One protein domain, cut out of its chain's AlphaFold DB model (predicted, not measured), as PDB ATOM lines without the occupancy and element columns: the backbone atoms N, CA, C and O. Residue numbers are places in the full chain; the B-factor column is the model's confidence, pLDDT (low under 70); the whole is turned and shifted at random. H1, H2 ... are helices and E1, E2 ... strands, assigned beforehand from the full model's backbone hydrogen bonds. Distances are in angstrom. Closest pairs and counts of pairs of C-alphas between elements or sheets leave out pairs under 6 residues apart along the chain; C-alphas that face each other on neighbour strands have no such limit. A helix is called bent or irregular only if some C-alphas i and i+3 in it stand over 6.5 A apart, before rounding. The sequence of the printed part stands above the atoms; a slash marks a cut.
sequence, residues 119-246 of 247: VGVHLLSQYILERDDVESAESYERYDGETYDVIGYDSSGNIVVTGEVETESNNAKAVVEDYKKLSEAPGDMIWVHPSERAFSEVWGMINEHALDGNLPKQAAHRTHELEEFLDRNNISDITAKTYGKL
ATOM      1  N   VAL A 119     -35.058  36.279   9.446       94.94
ATOM      2  CA  VAL A 119     -34.566  36.623   8.107       94.94
ATOM      3  C   VAL A 119     -34.731  35.439   7.156       94.94
ATOM      4  O   VAL A 119     -35.185  35.632   6.033       94.94
ATOM      5  N   GLY A 120     -34.395  34.225   7.596       95.50
ATOM      6  CA  GLY A 120     -34.602  33.004   6.821       95.50
ATOM      7  C   GLY A 120     -36.073  32.745   6.502       95.50
ATOM      8  O   GLY A 120     -36.382  32.486   5.344       95.50
ATOM      9  N   VAL A 121     -36.974  32.897   7.478       95.44
ATOM     10  CA  VAL A 121     -38.424  32.684   7.301       95.44
ATOM     11  C   VAL A 121     -38.987  33.681   6.296       95.44
ATOM     12  O   VAL A 121     -39.703  33.306   5.371       95.44
ATOM     13  N   HIS A 122     -38.588  34.948   6.411       95.44
ATOM     14  CA  HIS A 122     -38.979  35.977   5.455       95.44
ATOM     15  C   HIS A 122     -38.471  35.676   4.037       95.44
ATOM     16  O   HIS A 122     -39.247  35.739   3.087       95.44
ATOM     17  N   LEU A 123     -37.194  35.307   3.884       96.50
ATOM     18  CA  LEU A 123     -36.625  34.932   2.584       96.50
ATOM     19  C   LEU A 123     -37.325  33.706   1.980       96.50
ATOM     20  O   LEU A 123     -37.614  33.691   0.788       96.50
ATOM     21  N   LEU A 124     -37.614  32.694   2.798       97.31
ATOM     22  CA  LEU A 124     -38.304  31.478   2.377       97.31
ATOM     23  C   LEU A 124     -39.739  31.772   1.929       97.31
ATOM     24  O   LEU A 124     -40.151  31.285   0.882       97.31
ATOM     25  N   SER A 125     -40.469  32.606   2.671       97.06
ATOM     26  CA  SER A 125     -41.815  33.050   2.293       97.06
ATOM     27  C   SER A 125     -41.815  33.754   0.936       97.06
ATOM     28  O   SER A 125     -42.603  33.388   0.066       97.06
ATOM     29  N   GLN A 126     -40.889  34.692   0.701       96.62
ATOM     30  CA  GLN A 126     -40.776  35.355  -0.603       96.62
ATOM     31  C   GLN A 126     -40.426  34.367  -1.723       96.62
ATOM     32  O   GLN A 126     -41.072  34.377  -2.765       96.62
ATOM     33  N   TYR A 127     -39.468  33.467  -1.490       97.00
ATOM     34  CA  TYR A 127     -39.092  32.438  -2.461       97.00
ATOM     35  C   TYR A 127     -40.259  31.498  -2.813       97.00
ATOM     36  O   TYR A 127     -40.434  31.134  -3.974       97.00
ATOM     37  N   ILE A 128     -41.063  31.094  -1.826       97.06
ATOM     38  CA  ILE A 128     -42.237  30.237  -2.036       97.06
ATOM     39  C   ILE A 128     -43.315  30.969  -2.847       97.06
ATOM     40  O   ILE A 128     -43.882  30.371  -3.758       97.06
ATOM     41  N   LEU A 129     -43.560  32.254  -2.568       97.00
ATOM     42  CA  LEU A 129     -44.536  33.082  -3.292       97.00
ATOM     43  C   LEU A 129     -44.187  33.311  -4.770       97.00
ATOM     44  O   LEU A 129     -45.063  33.665  -5.553       97.00
ATOM     45  N   GLU A 130     -42.926  33.135  -5.163       96.44
ATOM     46  CA  GLU A 130     -42.501  33.240  -6.565       96.44
ATOM     47  C   GLU A 130     -42.811  31.979  -7.393       96.44
ATOM     48  O   GLU A 130     -42.609  31.987  -8.609       96.44
ATOM     49  N   ARG A 131     -43.286  30.890  -6.771       95.75
ATOM     50  CA  ARG A 131     -43.643  29.658  -7.485       95.75
ATOM     51  C   ARG A 131     -44.987  29.794  -8.209       95.75
ATOM     52  O   ARG A 131     -45.958  30.285  -7.648       95.75
ATOM     53  N   ASP A 132     -45.068  29.249  -9.425       96.94
ATOM     54  CA  ASP A 132     -46.282  29.300 -10.260       96.94
ATOM     55  C   ASP A 132     -47.477  28.505  -9.685       96.94
ATOM     56  O   ASP A 132     -48.617  28.720 -10.099       96.94
ATOM     57  N   ASP A 133     -47.229  27.555  -8.778       97.00
ATOM     58  CA  ASP A 133     -48.237  26.696  -8.145       97.00
ATOM     59  C   ASP A 133     -48.721  27.204  -6.772       97.00
ATOM     60  O   ASP A 133     -49.585  26.570  -6.165       97.00
ATOM     61  N   VAL A 134     -48.216  28.352  -6.308       98.06
ATOM     62  CA  VAL A 134     -48.531  28.950  -5.001       98.06
ATOM     63  C   VAL A 134     -49.350  30.235  -5.182       98.06
ATOM     64  O   VAL A 134     -48.956  31.136  -5.915       98.06
ATOM     65  N   GLU A 135     -50.492  30.342  -4.496       98.19
ATOM     66  CA  GLU A 135     -51.298  31.573  -4.410       98.19
ATOM     67  C   GLU A 135     -50.959  32.397  -3.157       98.19
ATOM     68  O   GLU A 135     -50.920  33.629  -3.221       98.19
ATOM     69  N   SER A 136     -50.696  31.743  -2.023       98.12
ATOM     70  CA  SER A 136     -50.328  32.409  -0.769       98.12
ATOM     71  C   SER A 136     -49.279  31.625   0.017       98.12
ATOM     72  O   SER A 136     -49.142  30.412  -0.138       98.12
ATOM     73  N   ALA A 137     -48.532  32.324   0.873       97.81
ATOM     74  CA  ALA A 137     -47.558  31.729   1.777       97.81
ATOM     75  C   ALA A 137     -47.708  32.345   3.166       97.81
ATOM     76  O   ALA A 137     -47.560  33.557   3.324       97.81
ATOM     77  N   GLU A 138     -47.966  31.503   4.156       96.50
ATOM     78  CA  GLU A 138     -48.195  31.905   5.540       96.50
ATOM     79  C   GLU A 138     -47.003  31.480   6.398       96.50
ATOM     80  O   GLU A 138     -46.504  30.360   6.271       96.50
ATOM     81  N   SER A 139     -46.513  32.383   7.251       94.62
ATOM     82  CA  SER A 139     -45.407  32.090   8.170       94.62
ATOM     83  C   SER A 139     -45.924  31.675   9.543       94.62
ATOM     84  O   SER A 139     -46.851  32.301  10.052       94.62
ATOM     85  N   TYR A 140     -45.266  30.701  10.178       91.62
ATOM     86  CA  TYR A 140     -45.642  30.156  11.495       91.62
ATOM     87  C   TYR A 140     -47.060  29.578  11.542       91.62
ATOM     88  O   TYR A 140     -47.744  29.642  12.567       91.62
ATOM     89  N   GLU A 141     -47.506  29.020  10.422       91.69
ATOM     90  CA  GLU A 141     -48.838  28.446  10.288       91.69
ATOM     91  C   GLU A 141     -48.886  27.036  10.889       91.69
ATOM     92  O   GLU A 141     -47.903  26.283  10.876       91.69
ATOM     93  N   ARG A 142     -50.050  26.674  11.446       91.69
ATOM     94  CA  ARG A 142     -50.248  25.374  12.092       91.69
ATOM     95  C   ARG A 142     -50.944  24.385  11.176       91.69
ATOM     96  O   ARG A 142     -52.052  24.633  10.709       91.69
ATOM     97  N   TYR A 143     -50.361  23.201  11.039       92.38
ATOM     98  CA  TYR A 143     -50.957  22.089  10.310       92.38
ATOM     99  C   TYR A 143     -50.782  20.783  11.086       92.38
ATOM    100  O   TYR A 143     -49.718  20.500  11.618       92.38
ATOM    101  N   ASP A 144     -51.873  20.021  11.201       91.75
ATOM    102  CA  ASP A 144     -51.952  18.745  11.933       91.75
ATOM    103  C   ASP A 144     -51.348  18.762  13.355       91.75
ATOM    104  O   ASP A 144     -50.747  17.807  13.834       91.75
ATOM    105  N   GLY A 145     -51.520  19.882  14.062       88.06
ATOM    106  CA  GLY A 145     -51.021  20.063  15.429       88.06
ATOM    107  C   GLY A 145     -49.602  20.625  15.518       88.06
ATOM    108  O   GLY A 145     -49.277  21.204  16.561       88.06
ATOM    109  N   GLU A 146     -48.839  20.575  14.430       89.31
ATOM    110  CA  GLU A 146     -47.478  21.094  14.303       89.31
ATOM    111  C   GLU A 146     -47.457  22.545  13.805       89.31
ATOM    112  O   GLU A 146     -48.457  23.051  13.293       89.31
ATOM    113  N   THR A 147     -46.336  23.240  14.013       90.50
ATOM    114  CA  THR A 147     -46.084  24.589  13.469       90.50
ATOM    115  C   THR A 147     -44.916  24.508  12.503       90.50
ATOM    116  O   THR A 147     -43.873  23.954  12.863       90.50
ATOM    117  N   TYR A 148     -45.108  25.063  11.311       93.00
ATOM    118  CA  TYR A 148     -44.089  25.140  10.271       93.00
ATOM    119  C   TYR A 148     -43.682  26.591  10.060       93.00
ATOM    120  O   TYR A 148     -44.523  27.491  10.135       93.00
ATOM    121  N   ASP A 149     -42.406  26.827   9.765       94.31
ATOM    122  CA  ASP A 149     -41.913  28.182   9.529       94.31
ATOM    123  C   ASP A 149     -42.629  28.868   8.363       94.31
ATOM    124  O   ASP A 149     -42.997  30.039   8.480       94.31
ATOM    125  N   VAL A 150     -42.848  28.154   7.252       96.56
ATOM    126  CA  VAL A 150     -43.627  28.644   6.106       96.56
ATOM    127  C   VAL A 150     -44.439  27.518   5.468       96.56
ATOM    128  O   VAL A 150     -43.896  26.463   5.142       96.56
ATOM    129  N   ILE A 151     -45.720  27.778   5.200       97.75
ATOM    130  CA  ILE A 151     -46.590  26.910   4.396       97.75
ATOM    131  C   ILE A 151     -47.069  27.678   3.163       97.75
ATOM    132  O   ILE A 151     -47.577  28.791   3.283       97.75
ATOM    133  N   GLY A 152     -46.908  27.085   1.979       98.12
ATOM    134  CA  GLY A 152     -47.432  27.597   0.715       98.12
ATOM    135  C   GLY A 152     -48.692  26.853   0.274       98.12
ATOM    136  O   GLY A 152     -48.719  25.618   0.246       98.12
ATOM    137  N   TYR A 153     -49.714  27.615  -0.107       98.44
ATOM    138  CA  TYR A 153     -51.022  27.114  -0.520       98.44
ATOM    139  C   TYR A 153     -51.292  27.393  -1.998       98.44
ATOM    140  O   TYR A 153     -50.963  28.467  -2.500       98.44
ATOM    141  N   ASP A 154     -51.930  26.446  -2.685       98.38
ATOM    142  CA  ASP A 154     -52.477  26.663  -4.027       98.38
ATOM    143  C   ASP A 154     -53.806  27.441  -3.998       98.38
ATOM    144  O   ASP A 154     -54.391  27.700  -2.944       98.38
ATOM    145  N   SER A 155     -54.341  27.739  -5.186       97.50
ATOM    146  CA  SER A 155     -55.620  28.456  -5.337       97.50
ATOM    147  C   SER A 155     -56.870  27.747  -4.801       97.50
ATOM    148  O   SER A 155     -57.965  28.313  -4.767       97.50
ATOM    149  N   SER A 156     -56.742  26.477  -4.423       97.56
ATOM    150  CA  SER A 156     -57.803  25.685  -3.801       97.56
ATOM    151  C   SER A 156     -57.621  25.560  -2.285       97.56
ATOM    152  O   SER A 156     -58.458  24.933  -1.633       97.56
ATOM    153  N   GLY A 157     -56.566  26.157  -1.719       96.56
ATOM    154  CA  GLY A 157     -56.212  26.054  -0.308       96.56
ATOM    155  C   GLY A 157     -55.520  24.740   0.063       96.56
ATOM    156  O   GLY A 157     -55.492  24.394   1.245       96.56
ATOM    157  N   ASN A 158     -54.986  23.983  -0.903       97.62
ATOM    158  CA  ASN A 158     -54.174  22.802  -0.607       97.62
ATOM    159  C   ASN A 158     -52.730  23.213  -0.323       97.62
ATOM    160  O   ASN A 158     -52.192  24.087  -0.999       97.62
ATOM    161  N   ILE A 159     -52.080  22.529   0.620       97.56
ATOM    162  CA  ILE A 159     -50.646  22.706   0.863       97.56
ATOM    163  C   ILE A 159     -49.869  22.071  -0.290       97.56
ATOM    164  O   ILE A 159     -49.982  20.867  -0.528       97.56
ATOM    165  N   VAL A 160     -49.084  22.888  -0.986       97.12
ATOM    166  CA  VAL A 160     -48.217  22.455  -2.096       97.12
ATOM    167  C   VAL A 160     -46.738  22.512  -1.741       97.12
ATOM    168  O   VAL A 160     -45.933  21.837  -2.377       97.12
ATOM    169  N   VAL A 161     -46.376  23.264  -0.702       97.12
ATOM    170  CA  VAL A 161     -45.009  23.333  -0.191       97.12
ATOM    171  C   VAL A 161     -45.008  23.649   1.299       97.12
ATOM    172  O   VAL A 161     -45.760  24.504   1.764       97.12
ATOM    173  N   THR A 162     -44.126  22.986   2.030       96.88
ATOM    174  CA  THR A 162     -43.850  23.236   3.442       96.88
ATOM    175  C   THR A 162     -42.359  23.494   3.603       96.88
ATOM    176  O   THR A 162     -41.539  22.828   2.965       96.88
ATOM    177  N   GLY A 163     -41.973  24.458   4.433       95.75
ATOM    178  CA  GLY A 163     -40.563  24.731   4.653       95.75
ATOM    179  C   GLY A 163     -40.200  25.074   6.086       95.75
ATOM    180  O   GLY A 163     -40.991  25.661   6.820       95.75
ATOM    181  N   GLU A 164     -38.970  24.703   6.428       94.31
ATOM    182  CA  GLU A 164     -38.317  24.947   7.711       94.31
ATOM    183  C   GLU A 164     -37.014  25.706   7.500       94.31
ATOM    184  O   GLU A 164     -36.280  25.493   6.523       94.31
ATOM    185  N   VAL A 165     -36.712  26.591   8.434       93.56
ATOM    186  CA  VAL A 165     -35.475  27.346   8.512       93.56
ATOM    187  C   VAL A 165     -34.688  26.801   9.683       93.56
ATOM    188  O   VAL A 165     -35.114  26.858  10.822       93.56
ATOM    189  N   GLU A 166     -33.476  26.340   9.421       90.38
ATOM    190  CA  GLU A 166     -32.581  25.917  10.480       90.38
ATOM    191  C   GLU A 166     -31.380  26.824  10.613       90.38
ATOM    192  O   GLU A 166     -30.644  27.123   9.663       90.38
ATOM    193  N   THR A 167     -31.137  27.203  11.858       88.38
ATOM    194  CA  THR A 167     -29.921  27.892  12.261       88.38
ATOM    195  C   THR A 167     -29.058  26.969  13.111       88.38
ATOM    196  O   THR A 167     -29.385  25.815  13.363       88.38
ATOM    197  N   GLU A 168     -27.875  27.433  13.502       81.38
ATOM    198  CA  GLU A 168     -26.984  26.609  14.314       81.38
ATOM    199  C   GLU A 168     -27.628  26.297  15.661       81.38
ATOM    200  O   GLU A 168     -27.855  27.188  16.482       81.38
ATOM    201  N   SER A 169     -27.880  25.012  15.882       73.94
ATOM    202  CA  SER A 169     -28.455  24.481  17.107       73.94
ATOM    203  C   SER A 169     -27.459  23.539  17.768       73.94
ATOM    204  O   SER A 169     -26.776  22.753  17.117       73.94
ATOM    205  N   ASN A 170     -27.375  23.605  19.093       72.19
ATOM    206  CA  ASN A 170     -26.654  22.619  19.898       72.19
ATOM    207  C   ASN A 170     -27.589  21.524  20.440       72.19
ATOM    208  O   ASN A 170     -27.167  20.706  21.258       72.19
ATOM    209  N   ASN A 171     -28.855  21.523  20.017       80.94
ATOM    210  CA  ASN A 171     -29.869  20.580  20.451       80.94
ATOM    211  C   ASN A 171     -30.195  19.604  19.317       80.94
ATOM    212  O   ASN A 171     -31.161  19.785  18.580       80.94
ATOM    213  N   ALA A 172     -29.401  18.537  19.224       81.88
ATOM    214  CA  ALA A 172     -29.583  17.489  18.221       81.88
ATOM    215  C   ALA A 172     -30.990  16.874  18.236       81.88
ATOM    216  O   ALA A 172     -31.494  16.468  17.196       81.88
ATOM    217  N   LYS A 173     -31.632  16.803  19.410       82.75
ATOM    218  CA  LYS A 173     -32.977  16.245  19.527       82.75
ATOM    219  C   LYS A 173     -34.007  17.124  18.812       82.75
ATOM    220  O   LYS A 173     -34.788  16.571  18.051       82.75
ATOM    221  N   ALA A 174     -33.972  18.441  19.036       82.31
ATOM    222  CA  ALA A 174     -34.880  19.382  18.371       82.31
ATOM    223  C   ALA A 174     -34.706  19.318  16.849       82.31
ATOM    224  O   ALA A 174     -35.647  18.991  16.146       82.31
ATOM    225  N   VAL A 175     -33.462  19.412  16.369       84.94
ATOM    226  CA  VAL A 175     -33.141  19.322  14.932       84.94
ATOM    227  C   VAL A 175     -33.659  18.027  14.285       84.94
ATOM    228  O   VAL A 175     -34.129  18.024  13.150       84.94
ATOM    229  N   VAL A 176     -33.561  16.893  14.985       86.75
ATOM    230  CA  VAL A 176     -34.091  15.611  14.489       86.75
ATOM    231  C   VAL A 176     -35.619  15.576  14.510       86.75
ATOM    232  O   VAL A 176     -36.215  14.938  13.643       86.75
ATOM    233  N   GLU A 177     -36.250  16.199  15.505       87.12
ATOM    234  CA  GLU A 177     -37.705  16.352  15.565       87.12
ATOM    235  C   GLU A 177     -38.196  17.223  14.397       87.12
ATOM    236  O   GLU A 177     -39.083  16.772  13.676       87.12
ATOM    237  N   ASP A 178     -37.542  18.353  14.108       86.31
ATOM    238  CA  ASP A 178     -37.872  19.224  12.971       86.31
ATOM    239  C   ASP A 178     -37.649  18.539  11.617       86.31
ATOM    240  O   ASP A 178     -38.508  18.606  10.737       86.31
ATOM    241  N   TYR A 179     -36.559  17.777  11.465       88.25
ATOM    242  CA  TYR A 179     -36.334  16.964  10.264       88.25
ATOM    243  C   TYR A 179     -37.463  15.953  10.032       88.25
ATOM    244  O   TYR A 179     -37.960  15.825   8.914       88.25
ATOM    245  N   LYS A 180     -37.886  15.231  11.079       88.88
ATOM    246  CA  LYS A 180     -38.972  14.245  10.969       88.88
ATOM    247  C   LYS A 180     -40.303  14.921  10.658       88.88
ATOM    248  O   LYS A 180     -40.988  14.490   9.733       88.88
ATOM    249  N   LYS A 181     -40.613  16.002  11.377       90.06
ATOM    250  CA  LYS A 181     -41.804  16.838  11.196       90.06
ATOM    251  C   LYS A 181     -41.921  17.347   9.760       90.06
ATOM    252  O   LYS A 181     -42.993  17.245   9.167       90.06
ATOM    253  N   LEU A 182     -40.824  17.845   9.181       91.06
ATOM    254  CA  LEU A 182     -40.815  18.263   7.784       91.06
ATOM    255  C   LEU A 182     -40.926  17.065   6.837       91.06
ATOM    256  O   LEU A 182     -41.687  17.143   5.888       91.06
ATOM    257  N   SER A 183     -40.227  15.954   7.099       88.31
ATOM    258  CA  SER A 183     -40.243  14.772   6.216       88.31
ATOM    259  C   SER A 183     -41.617  14.101   6.065       88.31
ATOM    260  O   SER A 183     -41.825  13.325   5.134       88.31
ATOM    261  N   GLU A 184     -42.533  14.381   6.992       89.31
ATOM    262  CA  GLU A 184     -43.917  13.897   6.999       89.31
ATOM    263  C   GLU A 184     -44.917  14.979   6.539       89.31
ATOM    264  O   GLU A 184     -46.121  14.717   6.468       89.31
ATOM    265  N   ALA A 185     -44.439  16.185   6.216       92.12
ATOM    266  CA  ALA A 185     -45.272  17.310   5.816       92.12
ATOM    267  C   ALA A 185     -45.862  17.126   4.403       92.12
ATOM    268  O   ALA A 185     -45.264  16.473   3.544       92.12
ATOM    269  N   PRO A 186     -47.039  17.714   4.124       93.00
ATOM    270  CA  PRO A 186     -47.611  17.714   2.786       93.00
ATOM    271  C   PRO A 186     -46.857  18.652   1.834       93.00
ATOM    272  O   PRO A 186     -46.306  19.681   2.236       93.00
ATOM    273  N   GLY A 187     -46.932  18.326   0.542       93.44
ATOM    274  CA  GLY A 187     -46.320  19.110  -0.526       93.44
ATOM    275  C   GLY A 187     -44.811  18.902  -0.639       93.44
ATOM    276  O   GLY A 187     -44.234  18.005  -0.026       93.44
ATOM    277  N   ASP A 188     -44.175  19.742  -1.449       94.44
ATOM    278  CA  ASP A 188     -42.719  19.789  -1.528       94.44
ATOM    279  C   ASP A 188     -42.132  20.256  -0.193       94.44
ATOM    280  O   ASP A 188     -42.677  21.148   0.457       94.44
ATOM    281  N   MET A 189     -40.982  19.718   0.197       94.19
ATOM    282  CA  MET A 189     -40.337  20.062   1.464       94.19
ATOM    283  C   MET A 189     -39.090  20.908   1.215       94.19
ATOM    284  O   MET A 189     -38.199  20.505   0.467       94.19
ATOM    285  N   ILE A 190     -38.991  22.078   1.848       94.06
ATOM    286  CA  ILE A 190     -37.830  22.965   1.709       94.06
ATOM    287  C   ILE A 190     -37.144  23.156   3.057       94.06
ATOM    288  O   ILE A 190     -37.736  23.648   4.007       94.06
ATOM    289  N   TRP A 191     -35.858  22.830   3.116       93.31
ATOM    290  CA  TRP A 191     -35.006  23.091   4.269       93.31
ATOM    291  C   TRP A 191     -34.057  24.243   3.972       93.31
ATOM    292  O   TRP A 191     -33.254  24.181   3.040       93.31
ATOM    293  N   VAL A 192     -34.104  25.299   4.769       94.19
ATOM    294  CA  VAL A 192     -33.326  26.513   4.536       94.19
ATOM    295  C   VAL A 192     -32.299  26.706   5.640       94.19
ATOM    296  O   VAL A 192     -32.572  26.445   6.799       94.19
ATOM    297  N   HIS A 193     -31.103  27.190   5.306       93.69
ATOM    298  CA  HIS A 193     -30.059  27.442   6.301       93.69
ATOM    299  C   HIS A 193     -29.176  28.655   5.953       93.69
ATOM    300  O   HIS A 193     -28.984  28.993   4.779       93.69
ATOM    301  N   PRO A 194     -28.564  29.325   6.949       92.75
ATOM    302  CA  PRO A 194     -27.834  30.572   6.722       92.75
ATOM    303  C   PRO A 194     -26.474  30.379   6.040       92.75
ATOM    304  O   PRO A 194     -25.960  31.302   5.404       92.75
ATOM    305  N   SER A 195     -25.848  29.207   6.195       90.94
ATOM    306  CA  SER A 195     -24.527  28.910   5.627       90.94
ATOM    307  C   SER A 195     -24.257  27.408   5.522       90.94
ATOM    308  O   SER A 195     -24.899  26.617   6.207       90.94
ATOM    309  N   GLU A 196     -23.261  27.022   4.720       89.38
ATOM    310  CA  GLU A 196     -22.756  25.636   4.646       89.38
ATOM    311  C   GLU A 196     -22.224  25.129   5.996       89.38
ATOM    312  O   GLU A 196     -22.267  23.937   6.278       89.38
ATOM    313  N   ARG A 197     -21.732  26.027   6.863       88.38
ATOM    314  CA  ARG A 197     -21.299  25.640   8.211       88.38
ATOM    315  C   ARG A 197     -22.492  25.219   9.064       88.38
ATOM    316  O   ARG A 197     -22.468  24.126   9.614       88.38
ATOM    317  N   ALA A 198     -23.524  26.062   9.118       87.00
ATOM    318  CA  ALA A 198     -24.759  25.760   9.839       87.00
ATOM    319  C   ALA A 198     -25.388  24.458   9.331       87.00
ATOM    320  O   ALA A 198     -25.735  23.581  10.114       87.00
ATOM    321  N   PHE A 199     -25.421  24.296   8.007       88.81
ATOM    322  CA  PHE A 199     -25.847  23.063   7.361       88.81
ATOM    323  C   PHE A 199     -25.046  21.850   7.821       88.81
ATOM    324  O   PHE A 199     -25.635  20.859   8.228       88.81
ATOM    325  N   SER A 200     -23.713  21.932   7.783       86.69
ATOM    326  CA  SER A 200     -22.842  20.822   8.164       86.69
ATOM    327  C   SER A 200     -23.025  20.397   9.620       86.69
ATOM    328  O   SER A 200     -22.877  19.216   9.925       86.69
ATOM    329  N   GLU A 201     -23.301  21.343  10.517       87.06
ATOM    330  CA  GLU A 201     -23.588  21.057  11.924       87.06
ATOM    331  C   GLU A 201     -24.945  20.349  12.063       87.06
ATOM    332  O   GLU A 201     -25.024  19.271  12.653       87.06
ATOM    333  N   VAL A 202     -25.988  20.900  11.436       87.62
ATOM    334  CA  VAL A 202     -27.360  20.369  11.440       87.62
ATOM    335  C   VAL A 202     -27.434  18.972  10.819       87.62
ATOM    336  O   VAL A 202     -27.860  18.017  11.468       87.62
ATOM    337  N   TRP A 203     -26.950  18.809   9.590       87.81
ATOM    338  CA  TRP A 203     -26.987  17.532   8.879       87.81
ATOM    339  C   TRP A 203     -25.993  16.513   9.423       87.81
ATOM    340  O   TRP A 203     -26.230  15.313   9.295       87.81
ATOM    341  N   GLY A 204     -24.930  16.957  10.099       87.12
ATOM    342  CA  GLY A 204     -24.103  16.084  10.927       87.12
ATOM    343  C   GLY A 204     -24.919  15.422  12.042       87.12
ATOM    344  O   GLY A 204     -24.883  14.198  12.175       87.12
ATOM    345  N   MET A 205     -25.710  16.210  12.782       87.81
ATOM    346  CA  MET A 205     -26.594  15.701  13.841       87.81
ATOM    347  C   MET A 205     -27.709  14.808  13.287       87.81
ATOM    348  O   MET A 205     -27.932  13.722  13.822       87.81
ATOM    349  N   ILE A 206     -28.376  15.210  12.198       87.88
ATOM    350  CA  ILE A 206     -29.411  14.388  11.543       87.88
ATOM    351  C   ILE A 206     -28.814  13.056  11.088       87.88
ATOM    352  O   ILE A 206     -29.392  11.995  11.333       87.88
ATOM    353  N   ASN A 207     -27.630  13.088  10.472       88.38
ATOM    354  CA  ASN A 207     -26.976  11.872  10.018       88.38
ATOM    355  C   ASN A 207     -26.695  10.918  11.184       88.38
ATOM    356  O   ASN A 207     -27.000   9.735  11.090       88.38
ATOM    357  N   GLU A 208     -26.151  11.426  12.289       88.00
ATOM    358  CA  GLU A 208     -25.809  10.614  13.460       88.00
ATOM    359  C   GLU A 208     -27.042  10.065  14.194       88.00
ATOM    360  O   GLU A 208     -27.022   8.923  14.650       88.00
ATOM    361  N   HIS A 209     -28.112  10.854  14.310       86.94
ATOM    362  CA  HIS A 209     -29.217  10.561  15.227       86.94
ATOM    363  C   HIS A 209     -30.529  10.126  14.561       86.94
ATOM    364  O   HIS A 209     -31.382   9.551  15.240       86.94
ATOM    365  N   ALA A 210     -30.715  10.397  13.268       85.62
ATOM    366  CA  ALA A 210     -31.918  10.020  12.523       85.62
ATOM    367  C   ALA A 210     -31.634   9.040  11.381       85.62
ATOM    368  O   ALA A 210     -32.508   8.249  11.036       85.62
ATOM    369  N   LEU A 211     -30.432   9.094  10.803       84.31
ATOM    370  CA  LEU A 211     -30.073   8.315   9.615       84.31
ATOM    371  C   LEU A 211     -28.997   7.256   9.886       84.31
ATOM    372  O   LEU A 211     -28.465   6.700   8.931       84.31
ATOM    373  N   ASP A 212     -28.663   6.974  11.148       84.56
ATOM    374  CA  ASP A 212     -27.692   5.947  11.567       84.56
ATOM    375  C   ASP A 212     -26.312   6.044  10.875       84.56
ATOM    376  O   ASP A 212     -25.625   5.046  10.650       84.56
ATOM    377  N   GLY A 213     -25.890   7.255  10.507       80.38
ATOM    378  CA  GLY A 213     -24.630   7.513   9.811       80.38
ATOM    379  C   GLY A 213     -24.625   7.110   8.333       80.38
ATOM    380  O   GLY A 213     -23.549   6.992   7.744       80.38
ATOM    381  N   ASN A 214     -25.795   6.884   7.729       83.31
ATOM    382  CA  ASN A 214     -25.912   6.419   6.347       83.31
ATOM    383  C   ASN A 214     -25.602   7.500   5.298       83.31
ATOM    384  O   ASN A 214     -25.325   7.152   4.147       83.31
ATOM    385  N   LEU A 215     -25.603   8.790   5.658       83.44
ATOM    386  CA  LEU A 215     -25.143   9.836   4.743       83.44
ATOM    387  C   LEU A 215     -23.610   9.830   4.654       83.44
ATOM    388  O   LEU A 215     -22.922   9.891   5.684       83.44
ATOM    389  N   PRO A 216     -23.040   9.849   3.433       85.88
ATOM    390  CA  PRO A 216     -21.624  10.122   3.241       85.88
ATOM    391  C   PRO A 216     -21.237  11.451   3.895       85.88
ATOM    392  O   PRO A 216     -21.972  12.434   3.810       85.88
ATOM    393  N   LYS A 217     -20.035  11.520   4.483       82.12
ATOM    394  CA  LYS A 217     -19.537  12.749   5.132       82.12
ATOM    395  C   LYS A 217     -19.570  13.967   4.209       82.12
ATOM    396  O   LYS A 217     -19.798  15.071   4.682       82.12
ATOM    397  N   GLN A 218     -19.324  13.778   2.911       82.94
ATOM    398  CA  GLN A 218     -19.411  14.864   1.935       82.94
ATOM    399  C   GLN A 218     -20.838  15.418   1.822       82.94
ATOM    400  O   GLN A 218     -21.001  16.634   1.847       82.94
ATOM    401  N   ALA A 219     -21.844  14.536   1.771       82.62
ATOM    402  CA  ALA A 219     -23.262  14.895   1.712       82.62
ATOM    403  C   ALA A 219     -23.704  15.623   2.985       82.62
ATOM    404  O   ALA A 219     -24.294  16.690   2.912       82.62
ATOM    405  N   ALA A 220     -23.316  15.125   4.160       82.56
ATOM    406  CA  ALA A 220     -23.671  15.763   5.428       82.56
ATOM    407  C   ALA A 220     -23.047  17.161   5.625       82.56
ATOM    408  O   ALA A 220     -23.434  17.864   6.549       82.56
ATOM    409  N   HIS A 221     -22.050  17.556   4.821       84.88
ATOM    410  CA  HIS A 221     -21.279  18.790   5.020       84.88
ATOM    411  C   HIS A 221     -21.455  19.831   3.904       84.88
ATOM    412  O   HIS A 221     -20.874  20.914   4.002       84.88
ATOM    413  N   ARG A 222     -22.171  19.508   2.818       84.81
ATOM    414  CA  ARG A 222     -22.386  20.419   1.686       84.81
ATOM    415  C   ARG A 222     -23.789  20.277   1.124       84.81
ATOM    416  O   ARG A 222     -24.161  19.175   0.727       84.81
ATOM    417  N   THR A 223     -24.494  21.393   0.970       86.12
ATOM    418  CA  THR A 223     -25.883  21.414   0.483       86.12
ATOM    419  C   THR A 223     -26.056  20.667  -0.841       86.12
ATOM    420  O   THR A 223     -26.841  19.733  -0.918       86.12
ATOM    421  N   HIS A 224     -25.251  20.996  -1.855       85.19
ATOM    422  CA  HIS A 224     -25.324  20.346  -3.172       85.19
ATOM    423  C   HIS A 224     -25.054  18.832  -3.120       85.19
ATOM    424  O   HIS A 224     -25.666  18.064  -3.852       85.19
ATOM    425  N   GLU A 225     -24.116  18.384  -2.279       86.50
ATOM    426  CA  GLU A 225     -23.784  16.954  -2.169       86.50
ATOM    427  C   GLU A 225     -24.919  16.178  -1.491       86.50
ATOM    428  O   GLU A 225     -25.166  15.024  -1.841       86.50
ATOM    429  N   LEU A 226     -25.615  16.800  -0.533       84.38
ATOM    430  CA  LEU A 226     -26.823  16.232   0.050       84.38
ATOM    431  C   LEU A 226     -27.944  16.149  -0.980       84.38
ATOM    432  O   LEU A 226     -28.515  15.075  -1.119       84.38
ATOM    433  N   GLU A 227     -28.244  17.239  -1.694       83.81
ATOM    434  CA  GLU A 227     -29.304  17.252  -2.713       83.81
ATOM    435  C   GLU A 227     -29.070  16.141  -3.748       83.81
ATOM    436  O   GLU A 227     -29.954  15.322  -3.990       83.81
ATOM    437  N   GLU A 228     -27.845  16.023  -4.277       84.00
ATOM    438  CA  GLU A 228     -27.489  14.930  -5.187       84.00
ATOM    439  C   GLU A 228     -27.644  13.544  -4.551       84.00
ATOM    440  O   GLU A 228     -27.977  12.577  -5.238       84.00
ATOM    441  N   PHE A 229     -27.338  13.399  -3.261       83.50
ATOM    442  CA  PHE A 229     -27.448  12.119  -2.572       83.50
ATOM    443  C   PHE A 229     -28.908  11.732  -2.317       83.50
ATOM    444  O   PHE A 229     -29.263  10.575  -2.547       83.50
ATOM    445  N   LEU A 230     -29.739  12.665  -1.853       78.81
ATOM    446  CA  LEU A 230     -31.157  12.429  -1.580       78.81
ATOM    447  C   LEU A 230     -31.905  12.061  -2.865       78.81
ATOM    448  O   LEU A 230     -32.597  11.043  -2.871       78.81
ATOM    449  N   ASP A 231     -31.660  12.798  -3.955       78.75
ATOM    450  CA  ASP A 231     -32.230  12.537  -5.283       78.75
ATOM    451  C   ASP A 231     -31.806  11.158  -5.821       78.75
ATOM    452  O   ASP A 231     -32.639  10.295  -6.104       78.75
ATOM    453  N   ARG A 232     -30.494  10.871  -5.856       81.88
ATOM    454  CA  ARG A 232     -29.971   9.586  -6.368       81.88
ATOM    455  C   ARG A 232     -30.495   8.360  -5.623       81.88
ATOM    456  O   ARG A 232     -30.528   7.277  -6.207       81.88
ATOM    457  N   ASN A 233     -30.820   8.497  -4.339       75.69
ATOM    458  CA  ASN A 233     -31.237   7.381  -3.492       75.69
ATOM    459  C   ASN A 233     -32.745   7.375  -3.200       75.69
ATOM    460  O   ASN A 233     -33.201   6.466  -2.506       75.69
ATOM    461  N   ASN A 234     -33.509   8.342  -3.726       71.94
ATOM    462  CA  ASN A 234     -34.950   8.484  -3.504       71.94
ATOM    463  C   ASN A 234     -35.315   8.414  -2.004       71.94
ATOM    464  O   ASN A 234     -36.209   7.666  -1.602       71.94
ATOM    465  N   ILE A 235     -34.539   9.124  -1.172       65.69
ATOM    466  CA  ILE A 235     -34.637   9.070   0.298       65.69
ATOM    467  C   ILE A 235     -35.705  10.032   0.824       65.69
ATOM    468  O   ILE A 235     -36.401   9.697   1.777       65.69
ATOM    469  N   SER A 236     -35.811  11.223   0.235       67.44
ATOM    470  CA  SER A 236     -36.745  12.269   0.649       67.44
ATOM    471  C   SER A 236     -36.874  13.317  -0.457       67.44
ATOM    472  O   SER A 236     -35.887  13.588  -1.140       67.44
ATOM    473  N   ASP A 237     -38.049  13.941  -0.572       71.94
ATOM    474  CA  ASP A 237     -38.286  15.085  -1.464       71.94
ATOM    475  C   ASP A 237     -37.854  16.429  -0.823       71.94
ATOM    476  O   ASP A 237     -38.201  17.507  -1.307       71.94
ATOM    477  N   ILE A 238     -37.081  16.387   0.276       82.88
ATOM    478  CA  ILE A 238     -36.500  17.579   0.904       82.88
ATOM    479  C   ILE A 238     -35.461  18.217  -0.025       82.88
ATOM    480  O   ILE A 238     -34.417  17.639  -0.334       82.88
ATOM    481  N   THR A 239     -35.711  19.473  -0.380       88.38
ATOM    482  CA  THR A 239     -34.773  20.354  -1.077       88.38
ATOM    483  C   THR A 239     -34.067  21.260  -0.071       88.38
ATOM    484  O   THR A 239     -34.724  21.999   0.659       88.38
ATOM    485  N   ALA A 240     -32.733  21.264  -0.051       89.75
ATOM    486  CA  ALA A 240     -31.955  22.080   0.881       89.75
ATOM    487  C   ALA A 240     -31.406  23.356   0.217       89.75
ATOM    488  O   ALA A 240     -30.808  23.305  -0.853       89.75
ATOM    489  N   LYS A 241     -31.559  24.527   0.846       91.38
ATOM    490  CA  LYS A 241     -31.137  25.817   0.272       91.38
ATOM    491  C   LYS A 241     -30.404  26.700   1.276       91.38
ATOM    492  O   LYS A 241     -30.841  26.907   2.403       91.38
ATOM    493  N   THR A 242     -29.319  27.329   0.824       92.94
ATOM    494  CA  THR A 242     -28.707  28.441   1.573       92.94
ATOM    495  C   THR A 242     -29.544  29.715   1.433       92.94
ATOM    496  O   THR A 242     -30.141  29.938   0.380       92.94
ATOM    497  N   TYR A 243     -29.486  30.630   2.407       94.19
ATOM    498  CA  TYR A 243     -30.139  31.951   2.299       94.19
ATOM    499  C   TYR A 243     -29.729  32.714   1.029       94.19
ATOM    500  O   TYR A 243     -30.533  33.420   0.434       94.19
ATOM    501  N   GLY A 244     -28.481  32.553   0.572       90.06
ATOM    502  CA  GLY A 244     -27.989  33.194  -0.652       90.06
ATOM    503  C   GLY A 244     -28.586  32.639  -1.951       90.06
ATOM    504  O   GLY A 244     -28.262  33.149  -3.016       90.06
ATOM    505  N   LYS A 245     -29.401  31.580  -1.879       91.06
ATOM    506  CA  LYS A 245     -30.155  31.010  -3.006       91.06
ATOM    507  C   LYS A 245     -31.633  31.406  -3.003       91.06
ATOM    508  O   LYS A 245     -32.319  31.060  -3.955       91.06
ATOM    509  N   LEU A 246     -32.099  32.089  -1.956       89.56
ATOM    510  CA  LEU A 246     -33.478  32.576  -1.822       89.56
ATOM    511  C   LEU A 246     -33.625  34.058  -2.195       89.56
ATOM    512  O   LEU A 246     -34.697  34.623  -2.025       89.56
TER     513      LEU A 246
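Overview. This is residues 119 to 246 of the 247 residues of an uncharacterized protein of Haloarcula quadrata (UniProt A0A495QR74). One strongly twisted sheet of five strands curls round helix H1 on one face, while H2, H3 and H5 are on the opposite face. The bent hairpin E1 and E2 makes one end of the molecule, and the short helix H4, off the sheet and beside H3, lies at the other end. The printed part has 128 residues with five named helices and five named strands, in the order H1 E1 E2 E3 H2 E4 H3 H4 H5 E5, and its class is mixed, helices and strands. The sheet is mixed too, with strand order E1 E2 E3 E4 E5, antiparallel from E1 to E3 and parallel from E3 to E5. The whole is compact, with a radius of gyration of the C-alphas of 14.0 A and spans of 41 by 29 by 29 A.

Arrangement. In the sheet, E1, residues 136 to 143, E2, residues 146 to 153, and E3, residues 159 to 165, form a meander, each strand the antiparallel neighbour of the one before. E1 and E2 are a hairpin, with N 138 and O 151 at 2.9 A; E1 bends by 98 degrees at residue 140 and E2 by 92 degrees at residue 149. E2 and E3 are a second hairpin, with N 152 and O 161 at 2.8 A. E4, residues 188 to 193, is parallel to E3, with N 162 and O 188 at 2.8 A. E5, residues 238 to 242, is parallel to E4, with N 191 and O 239 at 2.8 A. The edge strands are E1 and E5. H1, residues 119 to 129, is on the sheet, which curls round it; the closest C-alphas of H1 and E1 are those of Ser 125 and Ala 137, 5.9 A apart. On the opposite face, H2, residues 172 to 183, lies over E3 at a height over the sheet of 9.7 A and runs along the strands, at 15 degrees to E3 on the local plane. E3, H2 and E4 form a strand-helix-strand unit, two parallel neighbour strands with a helix between them, and its crossover is right-handed. H3, residues 196 to 209, is on the same face as H2 and touches it; they stand about perpendicular, at 90 degrees, and their closest C-alphas are those of Ala 172 and Met 205, 5.6 A apart. H5, residues 223 to 233, is on this face too, with the C-alphas of Thr 223 and Ala 240 the closest of H5 and E5 at 6.1 A. H4, residues 217 to 221, is not on the sheet; it touches H3, with the closest C-alphas, those of Ser 200 and His 221, 4.1 A apart. H4 and H5 touch only at the corner by their link, with the C-alphas of Ala 219 and Leu 226 the closest at 4.2 A. E4, H3, H4, H5 and E5 form a second strand-helix-strand unit. In H1, H2, H3, H4 and H5 every O i to N i+4 pair is within hydrogen-bond range.

Along the chain. H1 begins at C-alpha 119, (-34.566, 36.623, 8.107), and measures 15.6 A to C-alpha 129. E1, from 136 to 143, measures 15.2 A, E2, from 146 to 153, 16.4 A, and E3, from 159 to 165, 17.6 A. H2, from 172 to 183, measures 16.3 A, and E4, from 188 to 193, 16.7 A. H3, the longest helix by residues, begins at C-alpha 196, (-22.756, 25.636, 4.646), and measures 19.5 A. H4, from 217 to 221, is short, and H5, from 223 to 233, measures 15.5 A. E5 measures 13.4 A and ends at C-alpha 242, (-28.707, 28.441, 1.573).

Size, cuts and confidence. The two C-alphas farthest apart are those of Ser 156 and Lys 217, at 41.4 A. The printed part has no cut, and no link between named elements is long. The mean pLDDT of the printed part is 89.4, and residues 235 to 236 are under 70.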